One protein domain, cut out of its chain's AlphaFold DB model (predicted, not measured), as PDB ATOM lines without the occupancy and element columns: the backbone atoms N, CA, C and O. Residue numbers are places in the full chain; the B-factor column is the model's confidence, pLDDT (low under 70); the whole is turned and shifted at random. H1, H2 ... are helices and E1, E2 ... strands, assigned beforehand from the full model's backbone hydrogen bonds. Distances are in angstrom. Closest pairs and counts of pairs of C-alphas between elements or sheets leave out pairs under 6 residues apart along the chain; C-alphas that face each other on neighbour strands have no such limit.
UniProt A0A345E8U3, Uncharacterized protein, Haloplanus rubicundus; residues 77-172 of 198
ATOM      1  N   GLN A  77     -45.841 -34.074  34.954       57.91
ATOM      2  CA  GLN A  77     -44.518 -34.711  34.910       57.91
ATOM      3  C   GLN A  77     -44.313 -35.602  33.680       57.91
ATOM      4  O   GLN A  77     -43.247 -36.194  33.522       57.91
ATOM      5  N   SER A  78     -45.310 -35.738  32.810       66.81
ATOM      6  CA  SER A  78     -45.311 -36.772  31.784       66.81
ATOM      7  C   SER A  78     -44.811 -36.252  30.441       66.81
ATOM      8  O   SER A  78     -45.594 -35.964  29.539       66.81
ATOM      9  N   ILE A  79     -43.485 -36.190  30.286       80.50
ATOM     10  CA  ILE A  79     -42.895 -36.337  28.952       80.50
ATOM     11  C   ILE A  79     -43.148 -37.788  28.534       80.50
ATOM     12  O   ILE A  79     -42.641 -38.726  29.149       80.50
ATOM     13  N   TYR A  80     -43.966 -37.976  27.510       83.38
ATOM     14  CA  TYR A  80     -44.275 -39.280  26.946       83.38
ATOM     15  C   TYR A  80     -43.260 -39.633  25.860       83.38
ATOM     16  O   TYR A  80     -42.902 -38.789  25.038       83.38
ATOM     17  N   ARG A  81     -42.838 -40.900  25.830       90.00
ATOM     18  CA  ARG A  81     -41.965 -41.456  24.793       90.00
ATOM     19  C   ARG A  81     -42.785 -42.310  23.830       90.00
ATOM     20  O   ARG A  81     -43.445 -43.252  24.263       90.00
ATOM     21  N   PHE A  82     -42.689 -42.012  22.541       89.88
ATOM     22  CA  PHE A  82     -43.309 -42.771  21.454       89.88
ATOM     23  C   PHE A  82     -42.247 -43.239  20.465       89.88
ATOM     24  O   PHE A  82     -41.207 -42.598  20.339       89.88
ATOM     25  N   VAL A  83     -42.508 -44.352  19.787       91.06
ATOM     26  CA  VAL A  83     -41.693 -44.863  18.680       91.06
ATOM     27  C   VAL A  83     -42.627 -44.977  17.483       91.06
ATOM     28  O   VAL A  83     -43.726 -45.511  17.645       91.06
ATOM     29  N   ASP A  84     -42.249 -44.401  16.345       87.06
ATOM     30  CA  ASP A  84     -43.001 -44.553  15.099       87.06
ATOM     31  C   ASP A  84     -42.664 -45.876  14.386       87.06
ATOM     32  O   ASP A  84     -41.804 -46.640  14.830       87.06
ATOM     33  N   ASP A  85     -43.375 -46.157  13.293       85.88
ATOM     34  CA  ASP A  85     -43.197 -47.391  12.520       85.88
ATOM     35  C   ASP A  85     -41.816 -47.464  11.828       85.88
ATOM     36  O   ASP A  85     -41.338 -48.561  11.549       85.88
ATOM     37  N   ASP A  86     -41.152 -46.317  11.622       83.81
ATOM     38  CA  ASP A  86     -39.811 -46.189  11.025       83.81
ATOM     39  C   ASP A  86     -38.697 -46.151  12.104       83.81
ATOM     40  O   ASP A  86     -37.526 -45.861  11.837       83.81
ATOM     41  N   GLY A  87     -39.047 -46.421  13.367       86.62
ATOM     42  CA  GLY A  87     -38.129 -46.489  14.503       86.62
ATOM     43  C   GLY A  87     -37.721 -45.145  15.119       86.62
ATOM     44  O   GLY A  87     -36.989 -45.140  16.111       86.62
ATOM     45  N   LYS A  88     -38.191 -44.000  14.611       89.62
ATOM     46  CA  LYS A  88     -37.900 -42.692  15.212       89.62
ATOM     47  C   LYS A  88     -38.598 -42.576  16.551       89.62
ATOM     48  O   LYS A  88     -39.797 -42.820  16.707       89.62
ATOM     49  N   ILE A  89     -37.836 -42.117  17.530       93.19
ATOM     50  CA  ILE A  89     -38.341 -41.909  18.877       93.19
ATOM     51  C   ILE A  89     -38.728 -40.436  19.034       93.19
ATOM     52  O   ILE A  89     -37.952 -39.541  18.706       93.19
ATOM     53  N   MET A  90     -39.913 -40.179  19.581       93.12
ATOM     54  CA  MET A  90     -40.397 -38.842  19.924       93.12
ATOM     55  C   MET A  90     -40.599 -38.706  21.428       93.12
ATOM     56  O   MET A  90     -41.160 -39.593  22.076       93.12
ATOM     57  N   LEU A  91     -40.197 -37.558  21.960       92.06
ATOM     58  CA  LEU A  91     -40.557 -37.067  23.281       92.06
ATOM     59  C   LEU A  91     -41.628 -35.996  23.117       92.06
ATOM     60  O   LEU A  91     -41.412 -35.007  22.412       92.06
ATOM     61  N   LEU A  92     -42.775 -36.183  23.764       89.56
ATOM     62  CA  LEU A  92     -43.852 -35.203  23.723       89.56
ATOM     63  C   LEU A  92     -44.404 -34.885  25.104       89.56
ATOM     64  O   LEU A  92     -44.605 -35.770  25.932       89.56
ATOM     65  N   GLU A  93     -44.697 -33.613  25.319       86.50
ATOM     66  CA  GLU A  93     -45.524 -33.141  26.421       86.50
ATOM     67  C   GLU A  93     -46.901 -32.796  25.857       86.50
ATOM     68  O   GLU A  93     -47.012 -32.137  24.819       86.50
ATOM     69  N   ARG A  94     -47.960 -33.238  26.534       80.81
ATOM     70  CA  ARG A  94     -49.340 -32.921  26.168       80.81
ATOM     71  C   ARG A  94     -50.175 -32.620  27.399       80.81
ATOM     72  O   ARG A  94     -49.920 -33.175  28.464       80.81
ATOM     73  N   ASP A  95     -51.202 -31.813  27.215       78.56
ATOM     74  CA  ASP A  95     -52.253 -31.561  28.190       78.56
ATOM     75  C   ASP A  95     -53.644 -31.765  27.559       78.56
ATOM     76  O   ASP A  95     -53.787 -32.410  26.510       78.56
ATOM     77  N   ASP A  96     -54.675 -31.258  28.236       76.06
ATOM     78  CA  ASP A  96     -56.064 -31.313  27.784       76.06
ATOM     79  C   ASP A  96     -56.322 -30.448  26.530       76.06
ATOM     80  O   ASP A  96     -57.298 -30.688  25.815       76.06
ATOM     81  N   GLU A  97     -55.471 -29.456  26.247       80.31
ATOM     82  CA  GLU A  97     -55.580 -28.545  25.100       80.31
ATOM     83  C   GLU A  97     -54.822 -29.065  23.869       80.31
ATOM     84  O   GLU A  97     -55.174 -28.723  22.736       80.31
ATOM     85  N   GLY A  98     -53.831 -29.941  24.053       79.50
ATOM     86  CA  GLY A  98     -53.147 -30.618  22.955       79.50
ATOM     87  C   GLY A  98     -51.698 -30.972  23.259       79.50
ATOM     88  O   GLY A  98     -51.322 -31.239  24.394       79.50
ATOM     89  N   VAL A  99     -50.879 -31.041  22.206       82.50
ATOM     90  CA  VAL A  99     -49.432 -31.256  22.335       82.50
ATOM     91  C   VAL A  99     -48.768 -29.907  22.599       82.50
ATOM     92  O   VAL A  99     -48.821 -29.017  21.752       82.50
ATOM     93  N   ASN A 100     -48.127 -29.783  23.758       81.81
ATOM     94  CA  ASN A 100     -47.398 -28.589  24.180       81.81
ATOM     95  C   ASN A 100     -45.984 -28.559  23.604       81.81
ATOM     96  O   ASN A 100     -45.504 -27.516  23.161       81.81
ATOM     97  N   TYR A 101     -45.324 -29.717  23.582       82.31
ATOM     98  CA  TYR A 101     -43.961 -29.864  23.092       82.31
ATOM     99  C   TYR A 101     -43.795 -31.193  22.365       82.31
ATOM    100  O   TYR A 101     -44.335 -32.206  22.802       82.31
ATOM    101  N   LEU A 102     -43.038 -31.191  21.270       89.88
ATOM    102  CA  LEU A 102     -42.660 -32.389  20.524       89.88
ATOM    103  C   LEU A 102     -41.225 -32.228  20.040       89.88
ATOM    104  O   LEU A 102     -40.916 -31.258  19.347       89.88
ATOM    105  N   VAL A 103     -40.375 -33.194  20.378       93.50
ATOM    106  CA  VAL A 103     -38.999 -33.299  19.886       93.50
ATOM    107  C   VAL A 103     -38.676 -34.745  19.549       93.50
ATOM    108  O   VAL A 103     -39.009 -35.655  20.305       93.50
ATOM    109  N   TYR A 104     -38.004 -34.957  18.424       94.88
ATOM    110  CA  TYR A 104     -37.459 -36.263  18.075       94.88
ATOM    111  C   TYR A 104     -36.120 -36.505  18.779       94.88
ATOM    112  O   TYR A 104     -35.327 -35.579  18.947       94.88
ATOM    113  N   ILE A 105     -35.830 -37.752  19.145       95.50
ATOM    114  CA  ILE A 105     -34.560 -38.112  19.788       95.50
ATOM    115  C   ILE A 105     -33.369 -37.801  18.886       95.50
ATOM    116  O   ILE A 105     -32.431 -37.186  19.377       95.50
ATOM    117  N   HIS A 106     -33.429 -38.071  17.579       94.81
ATOM    118  CA  HIS A 106     -32.363 -37.654  16.660       94.81
ATOM    119  C   HIS A 106     -32.085 -36.140  16.691       94.81
ATOM    120  O   HIS A 106     -30.948 -35.730  16.496       94.81
ATOM    121  N   GLN A 107     -33.074 -35.283  16.990       96.50
ATOM    122  CA  GLN A 107     -32.812 -33.850  17.169       96.50
ATOM    123  C   GLN A 107     -32.037 -33.578  18.456       96.50
ATOM    124  O   GLN A 107     -31.201 -32.686  18.472       96.50
ATOM    125  N   VAL A 108     -32.301 -34.331  19.527       96.00
ATOM    126  CA  VAL A 108     -31.543 -34.232  20.783       96.00
ATOM    127  C   VAL A 108     -30.119 -34.744  20.595       96.00
ATOM    128  O   VAL A 108     -29.191 -34.066  21.015       96.00
ATOM    129  N   VAL A 109     -29.946 -35.895  19.939       96.81
ATOM    130  CA  VAL A 109     -28.627 -36.482  19.650       96.81
ATOM    131  C   VAL A 109     -27.806 -35.549  18.756       96.81
ATOM    132  O   VAL A 109     -26.659 -35.264  19.070       96.81
ATOM    133  N   ALA A 110     -28.416 -34.946  17.731       97.00
ATOM    134  CA  ALA A 110     -27.745 -33.964  16.879       97.00
ATOM    135  C   ALA A 110     -27.236 -32.717  17.634       97.00
ATOM    136  O   ALA A 110     -26.425 -31.977  17.090       97.00
ATOM    137  N   LEU A 111     -27.677 -32.445  18.869       96.81
ATOM    138  CA  LEU A 111     -27.119 -31.343  19.667       96.81
ATOM    139  C   LEU A 111     -25.693 -31.603  20.155       96.81
ATOM    140  O   LEU A 111     -25.063 -30.664  20.642       96.81
ATOM    141  N   GLU A 112     -25.206 -32.840  20.061       97.00
ATOM    142  CA  GLU A 112     -23.813 -33.171  20.353       97.00
ATOM    143  C   GLU A 112     -22.866 -32.445  19.387       97.00
ATOM    144  O   GLU A 112     -21.936 -31.771  19.833       97.00
ATOM    145  N   ASP A 113     -23.201 -32.451  18.092       95.88
ATOM    146  CA  ASP A 113     -22.353 -31.892  17.032       95.88
ATOM    147  C   ASP A 113     -22.867 -30.574  16.437       95.88
ATOM    148  O   ASP A 113     -22.096 -29.764  15.913       95.88
ATOM    149  N   PHE A 114     -24.175 -30.315  16.521       96.56
ATOM    150  CA  PHE A 114     -24.815 -29.178  15.865       96.56
ATOM    151  C   PHE A 114     -25.413 -28.183  16.859       96.56
ATOM    152  O   PHE A 114     -25.959 -28.508  17.913       96.56
ATOM    153  N   HIS A 115     -25.387 -26.901  16.492       97.50
ATOM    154  CA  HIS A 115     -25.999 -25.868  17.319       97.50
ATOM    155  C   HIS A 115     -27.530 -25.983  17.345       97.50
ATOM    156  O   HIS A 115     -28.189 -26.057  16.307       97.50
ATOM    157  N   ALA A 116     -28.115 -25.816  18.534       96.69
ATOM    158  CA  ALA A 116     -29.566 -25.828  18.745       96.69
ATOM    159  C   ALA A 116     -30.347 -24.883  17.811       96.69
ATOM    160  O   ALA A 116     -31.458 -25.197  17.385       96.69
ATOM    161  N   LYS A 117     -29.766 -23.726  17.459       96.56
ATOM    162  CA  LYS A 117     -30.386 -22.753  16.543       96.56
ATOM    163  C   LYS A 117     -30.594 -23.303  15.129       96.56
ATOM    164  O   LYS A 117     -31.443 -22.772  14.423       96.56
ATOM    165  N   ASP A 118     -29.793 -24.287  14.725       96.00
ATOM    166  CA  ASP A 118     -29.812 -24.901  13.403       96.00
ATOM    167  C   ASP A 118     -30.655 -26.181  13.437       96.00
ATOM    168  O   ASP A 118     -31.509 -26.355  12.569       96.00
ATOM    169  N   VAL A 119     -30.508 -26.996  14.489       96.38
ATOM    170  CA  VAL A 119     -31.311 -28.211  14.736       96.38
ATOM    171  C   VAL A 119     -32.807 -27.900  14.843       96.38
ATOM    172  O   VAL A 119     -33.632 -28.552  14.209       96.38
ATOM    173  N   PHE A 120     -33.178 -26.877  15.620       95.12
ATOM    174  CA  PHE A 120     -34.582 -26.508  15.850       95.12
ATOM    175  C   PHE A 120     -35.072 -25.389  14.926       95.12
ATOM    176  O   PHE A 120     -36.141 -24.806  15.138       95.12
ATOM    177  N   LYS A 121     -34.296 -25.045  13.892       94.50
ATOM    178  CA  LYS A 121     -34.697 -24.015  12.938       94.50
ATOM    179  C   LYS A 121     -35.895 -24.497  12.132       94.50
ATOM    180  O   LYS A 121     -35.853 -25.537  11.483       94.50
ATOM    181  N   LYS A 122     -36.948 -23.679  12.068       91.75
ATOM    182  CA  LYS A 122     -38.083 -23.956  11.181       91.75
ATOM    183  C   LYS A 122     -37.603 -24.097   9.732       91.75
ATOM    184  O   LYS A 122     -37.066 -23.146   9.166       91.75
ATOM    185  N   GLY A 123     -37.883 -25.250   9.129       90.62
ATOM    186  CA  GLY A 123     -37.499 -25.558   7.752       90.62
ATOM    187  C   GLY A 123     -36.129 -26.217   7.612       90.62
ATOM    188  O   GLY A 123     -35.725 -26.444   6.475       90.62
ATOM    189  N   ASN A 124     -35.449 -26.527   8.716       93.25
ATOM    190  CA  ASN A 124     -34.385 -27.520   8.737       93.25
ATOM    191  C   ASN A 124     -34.946 -28.867   9.207       93.25
ATOM    192  O   ASN A 124     -35.901 -28.896   9.983       93.25
ATOM    193  N   ASP A 125     -34.319 -29.941   8.746       92.88
ATOM    194  CA  ASP A 125     -34.567 -31.316   9.152       92.88
ATOM    195  C   ASP A 125     -33.232 -31.936   9.598       92.88
ATOM    196  O   ASP A 125     -32.178 -31.649   9.022       92.88
ATOM    197  N   VAL A 126     -33.278 -32.775  10.632       94.19
ATOM    198  CA  VAL A 126     -32.153 -33.648  10.981       94.19
ATOM    199  C   VAL A 126     -32.301 -34.915  10.149       94.19
ATOM    200  O   VAL A 126     -33.361 -35.543  10.146       94.19
ATOM    201  N   HIS A 127     -31.258 -35.242   9.405       91.69
ATOM    202  CA  HIS A 127     -31.239 -36.296   8.413       91.69
ATOM    203  C   HIS A 127     -30.326 -37.435   8.862       91.69
ATOM    204  O   HIS A 127     -29.203 -37.176   9.287       91.69
ATOM    205  N   HIS A 128     -30.812 -38.672   8.749       92.06
ATOM    206  CA  HIS A 128     -30.004 -39.877   8.921       92.06
ATOM    207  C   HIS A 128     -29.212 -40.146   7.642       92.06
ATOM    208  O   HIS A 128     -29.818 -40.336   6.591       92.06
ATOM    209  N   LEU A 129     -27.884 -40.174   7.741       90.00
ATOM    210  CA  LEU A 129     -26.984 -40.422   6.611       90.00
ATOM    211  C   LEU A 129     -27.130 -41.854   6.089       90.00
ATOM    212  O   LEU A 129     -27.132 -42.096   4.887       90.00
ATOM    213  N   LEU A 130     -27.310 -42.821   6.984       86.44
ATOM    214  CA  LEU A 130     -27.556 -44.206   6.625       86.44
ATOM    215  C   LEU A 130     -28.994 -44.391   6.127       86.44
ATOM    216  O   LEU A 130     -29.960 -44.164   6.858       86.44
ATOM    217  N   GLY A 131     -29.133 -44.927   4.915       81.62
ATOM    218  CA  GLY A 131     -30.408 -45.341   4.321       81.62
ATOM    219  C   GLY A 131     -31.006 -46.616   4.926       81.62
ATOM    220  O   GLY A 131     -31.285 -47.567   4.200       81.62
ATOM    221  N   SER A 132     -31.178 -46.663   6.247       82.19
ATOM    222  CA  SER A 132     -31.749 -47.805   6.971       82.19
ATOM    223  C   SER A 132     -33.276 -47.687   7.107       82.19
ATOM    224  O   SER A 132     -33.782 -46.581   7.304       82.19
ATOM    225  N   PRO A 133     -34.032 -48.806   7.079       79.44
ATOM    226  CA  PRO A 133     -35.464 -48.808   7.391       79.44
ATOM    227  C   PRO A 133     -35.790 -48.330   8.810       79.44
ATOM    228  O   PRO A 133     -36.865 -47.789   9.035       79.44
ATOM    229  N   HIS A 134     -34.876 -48.549   9.760       85.12
ATOM    230  CA  HIS A 134     -35.031 -48.107  11.142       85.12
ATOM    231  C   HIS A 134     -34.044 -46.984  11.445       85.12
ATOM    232  O   HIS A 134     -32.855 -47.099  11.131       85.12
ATOM    233  N   ALA A 135     -34.535 -45.933  12.098       87.88
ATOM    234  CA  ALA A 135     -33.712 -44.829  12.570       87.88
ATOM    235  C   ALA A 135     -32.648 -45.305  13.577       87.88
ATOM    236  O   ALA A 135     -32.967 -45.918  14.597       87.88
ATOM    237  N   ILE A 136     -31.382 -44.997  13.290       90.06
ATOM    238  CA  ILE A 136     -30.242 -45.233  14.185       90.06
ATOM    239  C   ILE A 136     -29.730 -43.866  14.639       90.06
ATOM    240  O   ILE A 136     -29.089 -43.149  13.872       90.06
ATOM    241  N   ASP A 137     -30.061 -43.497  15.876       92.50
ATOM    242  CA  ASP A 137     -29.830 -42.161  16.436       92.50
ATOM    243  C   ASP A 137     -28.461 -42.081  17.133       92.50
ATOM    244  O   ASP A 137     -28.379 -42.027  18.362       92.50
ATOM    245  N   VAL A 138     -27.392 -42.085  16.338       91.75
ATOM    246  CA  VAL A 138     -26.008 -41.831  16.782       91.75
ATOM    247  C   VAL A 138     -25.475 -40.568  16.095       91.75
ATOM    248  O   VAL A 138     -25.850 -40.346  14.941       91.75
ATOM    249  N   PRO A 139     -24.664 -39.726  16.762       91.38
ATOM    250  CA  PRO A 139     -24.228 -38.434  16.219       91.38
ATOM    251  C   PRO A 139     -23.601 -38.537  14.824       91.38
ATOM    252  O   PRO A 139     -23.978 -37.795  13.919       91.38
ATOM    253  N   GLU A 140     -22.758 -39.548  14.608       89.88
ATOM    254  CA  GLU A 140     -22.027 -39.796  13.361       89.88
ATOM    255  C   GLU A 140     -22.947 -40.152  12.186       89.88
ATOM    256  O   GLU A 140     -22.555 -40.031  11.028       89.88
ATOM    257  N   ASN A 141     -24.181 -40.578  12.467       91.69
ATOM    258  CA  ASN A 141     -25.191 -40.897  11.464       91.69
ATOM    259  C   ASN A 141     -26.147 -39.724  11.191       91.69
ATOM    260  O   ASN A 141     -27.140 -39.899  10.488       91.69
ATOM    261  N   LEU A 142     -25.924 -38.546  11.775       93.75
ATOM    262  CA  LEU A 142     -26.869 -37.436  11.714       93.75
ATOM    263  C   LEU A 142     -26.246 -36.189  11.096       93.75
ATOM    264  O   LEU A 142     -25.110 -35.814  11.361       93.75
ATOM    265  N   THR A 143     -27.043 -35.477  10.306       94.06
ATOM    266  CA  THR A 143     -26.685 -34.151   9.798       94.06
ATOM    267  C   THR A 143     -27.883 -33.210   9.808       94.06
ATOM    268  O   THR A 143     -29.031 -33.648   9.831       94.06
ATOM    269  N   VAL A 144     -27.649 -31.897   9.797       95.31
ATOM    270  CA  VAL A 144     -28.715 -30.884   9.748       95.31
ATOM    271  C   VAL A 144     -28.778 -30.282   8.351       95.31
ATOM    272  O   VAL A 144     -27.871 -29.564   7.933       95.31
ATOM    273  N   LEU A 145     -29.891 -30.504   7.653       91.94
ATOM    274  CA  LEU A 145     -30.114 -30.000   6.299       91.94
ATOM    275  C   LEU A 145     -31.289 -29.033   6.260       91.94
ATOM    276  O   LEU A 145     -32.254 -29.148   7.012       91.94
ATOM    277  N   SER A 146     -31.258 -28.086   5.323       91.69
ATOM    278  CA  SER A 146     -32.484 -27.362   4.982       91.69
ATOM    279  C   SER A 146     -33.465 -28.308   4.285       91.69
ATOM    280  O   SER A 146     -33.062 -29.158   3.495       91.69
ATOM    281  N   LYS A 147     -34.768 -28.119   4.479       84.75
ATOM    282  CA  LYS A 147     -35.803 -28.940   3.836       84.75
ATOM    283  C   LYS A 147     -35.685 -28.944   2.311       84.75
ATOM    284  O   LYS A 147     -35.910 -29.964   1.670       84.75
ATOM    285  N   SER A 148     -35.318 -27.805   1.720       85.19
ATOM    286  CA  SER A 148     -35.048 -27.695   0.281       85.19
ATOM    287  C   SER A 148     -33.875 -28.560  -0.170       85.19
ATOM    288  O   SER A 148     -33.920 -29.125  -1.257       85.19
ATOM    289  N   GLU A 149     -32.834 -28.656   0.651       85.38
ATOM    290  CA  GLU A 149     -31.643 -29.447   0.359       85.38
ATOM    291  C   GLU A 149     -31.893 -30.935   0.569       85.38
ATOM    292  O   GLU A 149     -31.606 -31.713  -0.331       85.38
ATOM    293  N   HIS A 150     -32.538 -31.307   1.675       82.94
ATOM    294  CA  HIS A 150     -32.952 -32.678   1.955       82.94
ATOM    295  C   HIS A 150     -33.836 -33.244   0.830       82.94
ATOM    296  O   HIS A 150     -33.556 -34.304   0.279       82.94
ATOM    297  N   VAL A 151     -34.872 -32.504   0.411       80.56
ATOM    298  CA  VAL A 151     -35.746 -32.929  -0.698       80.56
ATOM    299  C   VAL A 151     -34.975 -33.043  -2.015       80.56
ATOM    300  O   VAL A 151     -35.229 -33.962  -2.792       80.56
ATOM    301  N   ARG A 152     -34.031 -32.129  -2.277       82.25
ATOM    302  CA  ARG A 152     -33.188 -32.184  -3.478       82.25
ATOM    303  C   ARG A 152     -32.297 -33.427  -3.475       82.25
ATOM    304  O   ARG A 152     -32.264 -34.122  -4.482       82.25
ATOM    305  N   GLN A 153     -31.639 -33.728  -2.360       82.12
ATOM    306  CA  GLN A 153     -30.768 -34.898  -2.241       82.12
ATOM    307  C   GLN A 153     -31.546 -36.213  -2.405       82.12
ATOM    308  O   GLN A 153     -31.074 -37.117  -3.087       82.12
ATOM    309  N   HIS A 154     -32.784 -36.304  -1.902       81.38
ATOM    310  CA  HIS A 154     -33.663 -37.453  -2.189       81.38
ATOM    311  C   HIS A 154     -33.995 -37.581  -3.676       81.38
ATOM    312  O   HIS A 154     -33.968 -38.678  -4.224       81.38
ATOM    313  N   ALA A 155     -34.288 -36.465  -4.348       75.25
ATOM    314  CA  ALA A 155     -34.560 -36.473  -5.785       75.25
ATOM    315  C   ALA A 155     -33.328 -36.870  -6.621       75.25
ATOM    316  O   ALA A 155     -33.477 -37.435  -7.703       75.25
ATOM    317  N   GLU A 156     -32.129 -36.575  -6.121       79.06
ATOM    318  CA  GLU A 156     -30.846 -36.884  -6.759       79.06
ATOM    319  C   GLU A 156     -30.291 -38.265  -6.362       79.06
ATOM    320  O   GLU A 156     -29.331 -38.725  -6.977       79.06
ATOM    321  N   GLY A 157     -30.896 -38.944  -5.378       75.88
ATOM    322  CA  GLY A 157     -30.404 -40.215  -4.834       75.88
ATOM    323  C   GLY A 157     -29.130 -40.078  -3.992       75.88
ATOM    324  O   GLY A 157     -28.422 -41.058  -3.800       75.88
ATOM    325  N   THR A 158     -28.827 -38.869  -3.516       73.19
ATOM    326  CA  THR A 158     -27.619 -38.508  -2.754       73.19
ATOM    327  C   THR A 158     -27.921 -38.188  -1.292       73.19
ATOM    328  O   THR A 158     -27.086 -37.615  -0.603       73.19
ATOM    329  N   ALA A 159     -29.135 -38.506  -0.833       67.94
ATOM    330  CA  ALA A 159     -29.532 -38.286   0.554       67.94
ATOM    331  C   ALA A 159     -28.718 -39.164   1.507       67.94
ATOM    332  O   ALA A 159     -28.350 -38.722   2.581       67.94
ATOM    333  N   THR A 160     -28.395 -40.384   1.093       82.00
ATOM    334  CA  THR A 160     -27.733 -41.348   1.963       82.00
ATOM    335  C   THR A 160     -26.261 -41.490   1.620       82.00
ATOM    336  O   THR A 160     -25.914 -41.589   0.440       82.00
ATOM    337  N   ASP A 161     -25.425 -41.589   2.645       78.19
ATOM    338  CA  ASP A 161     -24.045 -42.028   2.505       78.19
ATOM    339  C   ASP A 161     -23.969 -43.552   2.358       78.19
ATOM    340  O   ASP A 161     -24.921 -44.293   2.633       78.19
ATOM    341  N   ASP A 162     -22.817 -44.017   1.887       77.81
ATOM    342  CA  ASP A 162     -22.519 -45.437   1.803       77.81
ATOM    343  C   ASP A 162     -22.543 -46.076   3.212       77.81
ATOM    344  O   ASP A 162     -21.885 -45.561   4.124       77.81
ATOM    345  N   PRO A 163     -23.291 -47.179   3.425       78.38
ATOM    346  CA  PRO A 163     -23.426 -47.796   4.740       78.38
ATOM    347  C   PRO A 163     -22.106 -48.157   5.414       78.38
ATOM    348  O   PRO A 163     -21.994 -47.993   6.625       78.38
ATOM    349  N   GLU A 164     -21.115 -48.629   4.655       76.44
ATOM    350  CA  GLU A 164     -19.805 -49.002   5.193       76.44
ATOM    351  C   GLU A 164     -19.081 -47.767   5.732       76.44
ATOM    352  O   GLU A 164     -18.567 -47.790   6.848       76.44
ATOM    353  N   THR A 165     -19.153 -46.651   5.001       78.12
ATOM    354  CA  THR A 165     -18.605 -45.360   5.444       78.12
ATOM    355  C   THR A 165     -19.229 -44.922   6.769       78.12
ATOM    356  O   THR A 165     -18.515 -44.605   7.717       78.12
ATOM    357  N   VAL A 166     -20.560 -44.944   6.875       79.38
ATOM    358  CA  VAL A 166     -21.243 -44.526   8.107       79.38
ATOM    359  C   VAL A 166     -20.914 -45.470   9.271       79.38
ATOM    360  O   VAL A 166     -20.602 -45.009  10.365       79.38
ATOM    361  N   LEU A 167     -20.934 -46.787   9.052       79.69
ATOM    362  CA  LEU A 167     -20.636 -47.776  10.093       79.69
ATOM    363  C   LEU A 167     -19.190 -47.688  10.586       79.69
ATOM    364  O   LEU A 167     -18.950 -47.811  11.786       79.69
ATOM    365  N   GLN A 168     -18.235 -47.438   9.693       80.62
ATOM    366  CA  GLN A 168     -16.835 -47.278  10.067       80.62
ATOM    367  C   GLN A 168     -16.615 -46.021  10.913       80.62
ATOM    368  O   GLN A 168     -15.867 -46.070  11.883       80.62
ATOM    369  N   HIS A 169     -17.328 -44.933  10.605       77.62
ATOM    370  CA  HIS A 169     -17.345 -43.733  11.440       77.62
ATOM    371  C   HIS A 169     -17.977 -43.975  12.822       77.62
ATOM    372  O   HIS A 169     -17.461 -43.464  13.809       77.62
ATOM    373  N   ILE A 170     -19.068 -44.746  12.909       79.94
ATOM    374  CA  ILE A 170     -19.757 -45.027  14.183       79.94
ATOM    375  C   ILE A 170     -18.912 -45.914  15.099       79.94
ATOM    376  O   ILE A 170     -18.848 -45.687  16.306       79.94
ATOM    377  N   PHE A 171     -18.341 -46.985  14.550       78.62
ATOM    378  CA  PHE A 171     -17.753 -48.047  15.362       78.62
ATOM    379  C   PHE A 171     -16.236 -47.951  15.494       78.62
ATOM    380  O   PHE A 171     -15.687 -48.730  16.263       78.62
ATOM    381  N   ASP A 172     -15.564 -47.046  14.768       65.31
ATOM    382  CA  ASP A 172     -14.094 -46.856  14.735       65.31
ATOM    383  C   ASP A 172     -13.279 -48.155  14.460       65.31
ATOM    384  O   ASP A 172     -12.049 -48.157  14.447       65.31
TER     385      ASP A 172
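Overview. This is residues 77 to 172 of the 198 residues of an uncharacterized protein of Haloplanus rubicundus (UniProt A0A345E8U3). Two parts lie along the longest axis: at one end a small antiparallel sheet, E1-E2-E3, and toward the other a separate two-stranded hairpin, E4 and E5, with the short helices H1 and H2 over one side and H3 on the other. H4 is set off at the far end. The 96 printed residues hold E1 E2 E3 H1 H2 E4 E5 H3 H4 in chain order, class mixed. The whole is only just compact, close to loose, with a radius of gyration of the C-alphas of 14.5 A, and elongated, 45 by 29 by 26 A.

Arrangement. E1, residues 79 to 83, E2, residues 89 to 94, and E3, residues 99 to 104, form a meander, each strand the antiparallel neighbour of the one before; N 80 and O 92, 2.8 A, and N 91 and O 103, 2.8 A, are within hydrogen-bond range. H1, residues 105 to 109, only grazes this sheet; its closest C-alphas with E2 are Ile 105 and Ile 89, 5.4 A. H2, residues 116 to 119, is close but not clearly touching H1, Val 119 to Gln 107 being the closest C-alphas, 6.3 A. In the antiparallel hairpin of E4, residues 124 to 128, and E5, residues 142 to 146, N 127 and O 143 are 2.8 A apart. The closest C-alphas of H2 and E5 are Val 119 and Val 144, 6.2 A; those of E4 and H3, residues 147 to 156, are Asn 124 and Lys 147, 5.3 A. H4, residues 163 to 171, is apart from H3, E4 and E5. In H1, H3 and H4 every O i to N i+4 pair is within hydrogen-bond range; H2 is too short for one.

Along the chain. E1 begins at C-alpha 79, (-42.895, -36.337, 28.952); E2 measures 16.0 A, H3 14.1 A. H4, 12.0 A, ends at C-alpha 171, (-17.753, -48.047, 15.362).

Size, cuts and confidence. The C-alphas of Asp 96 and Asp 172 are farthest apart, 46.6 A. The printed part has no cut; E4 to E5 is a long link. Residues 77 to 78, 159 and 172 have pLDDT under 70.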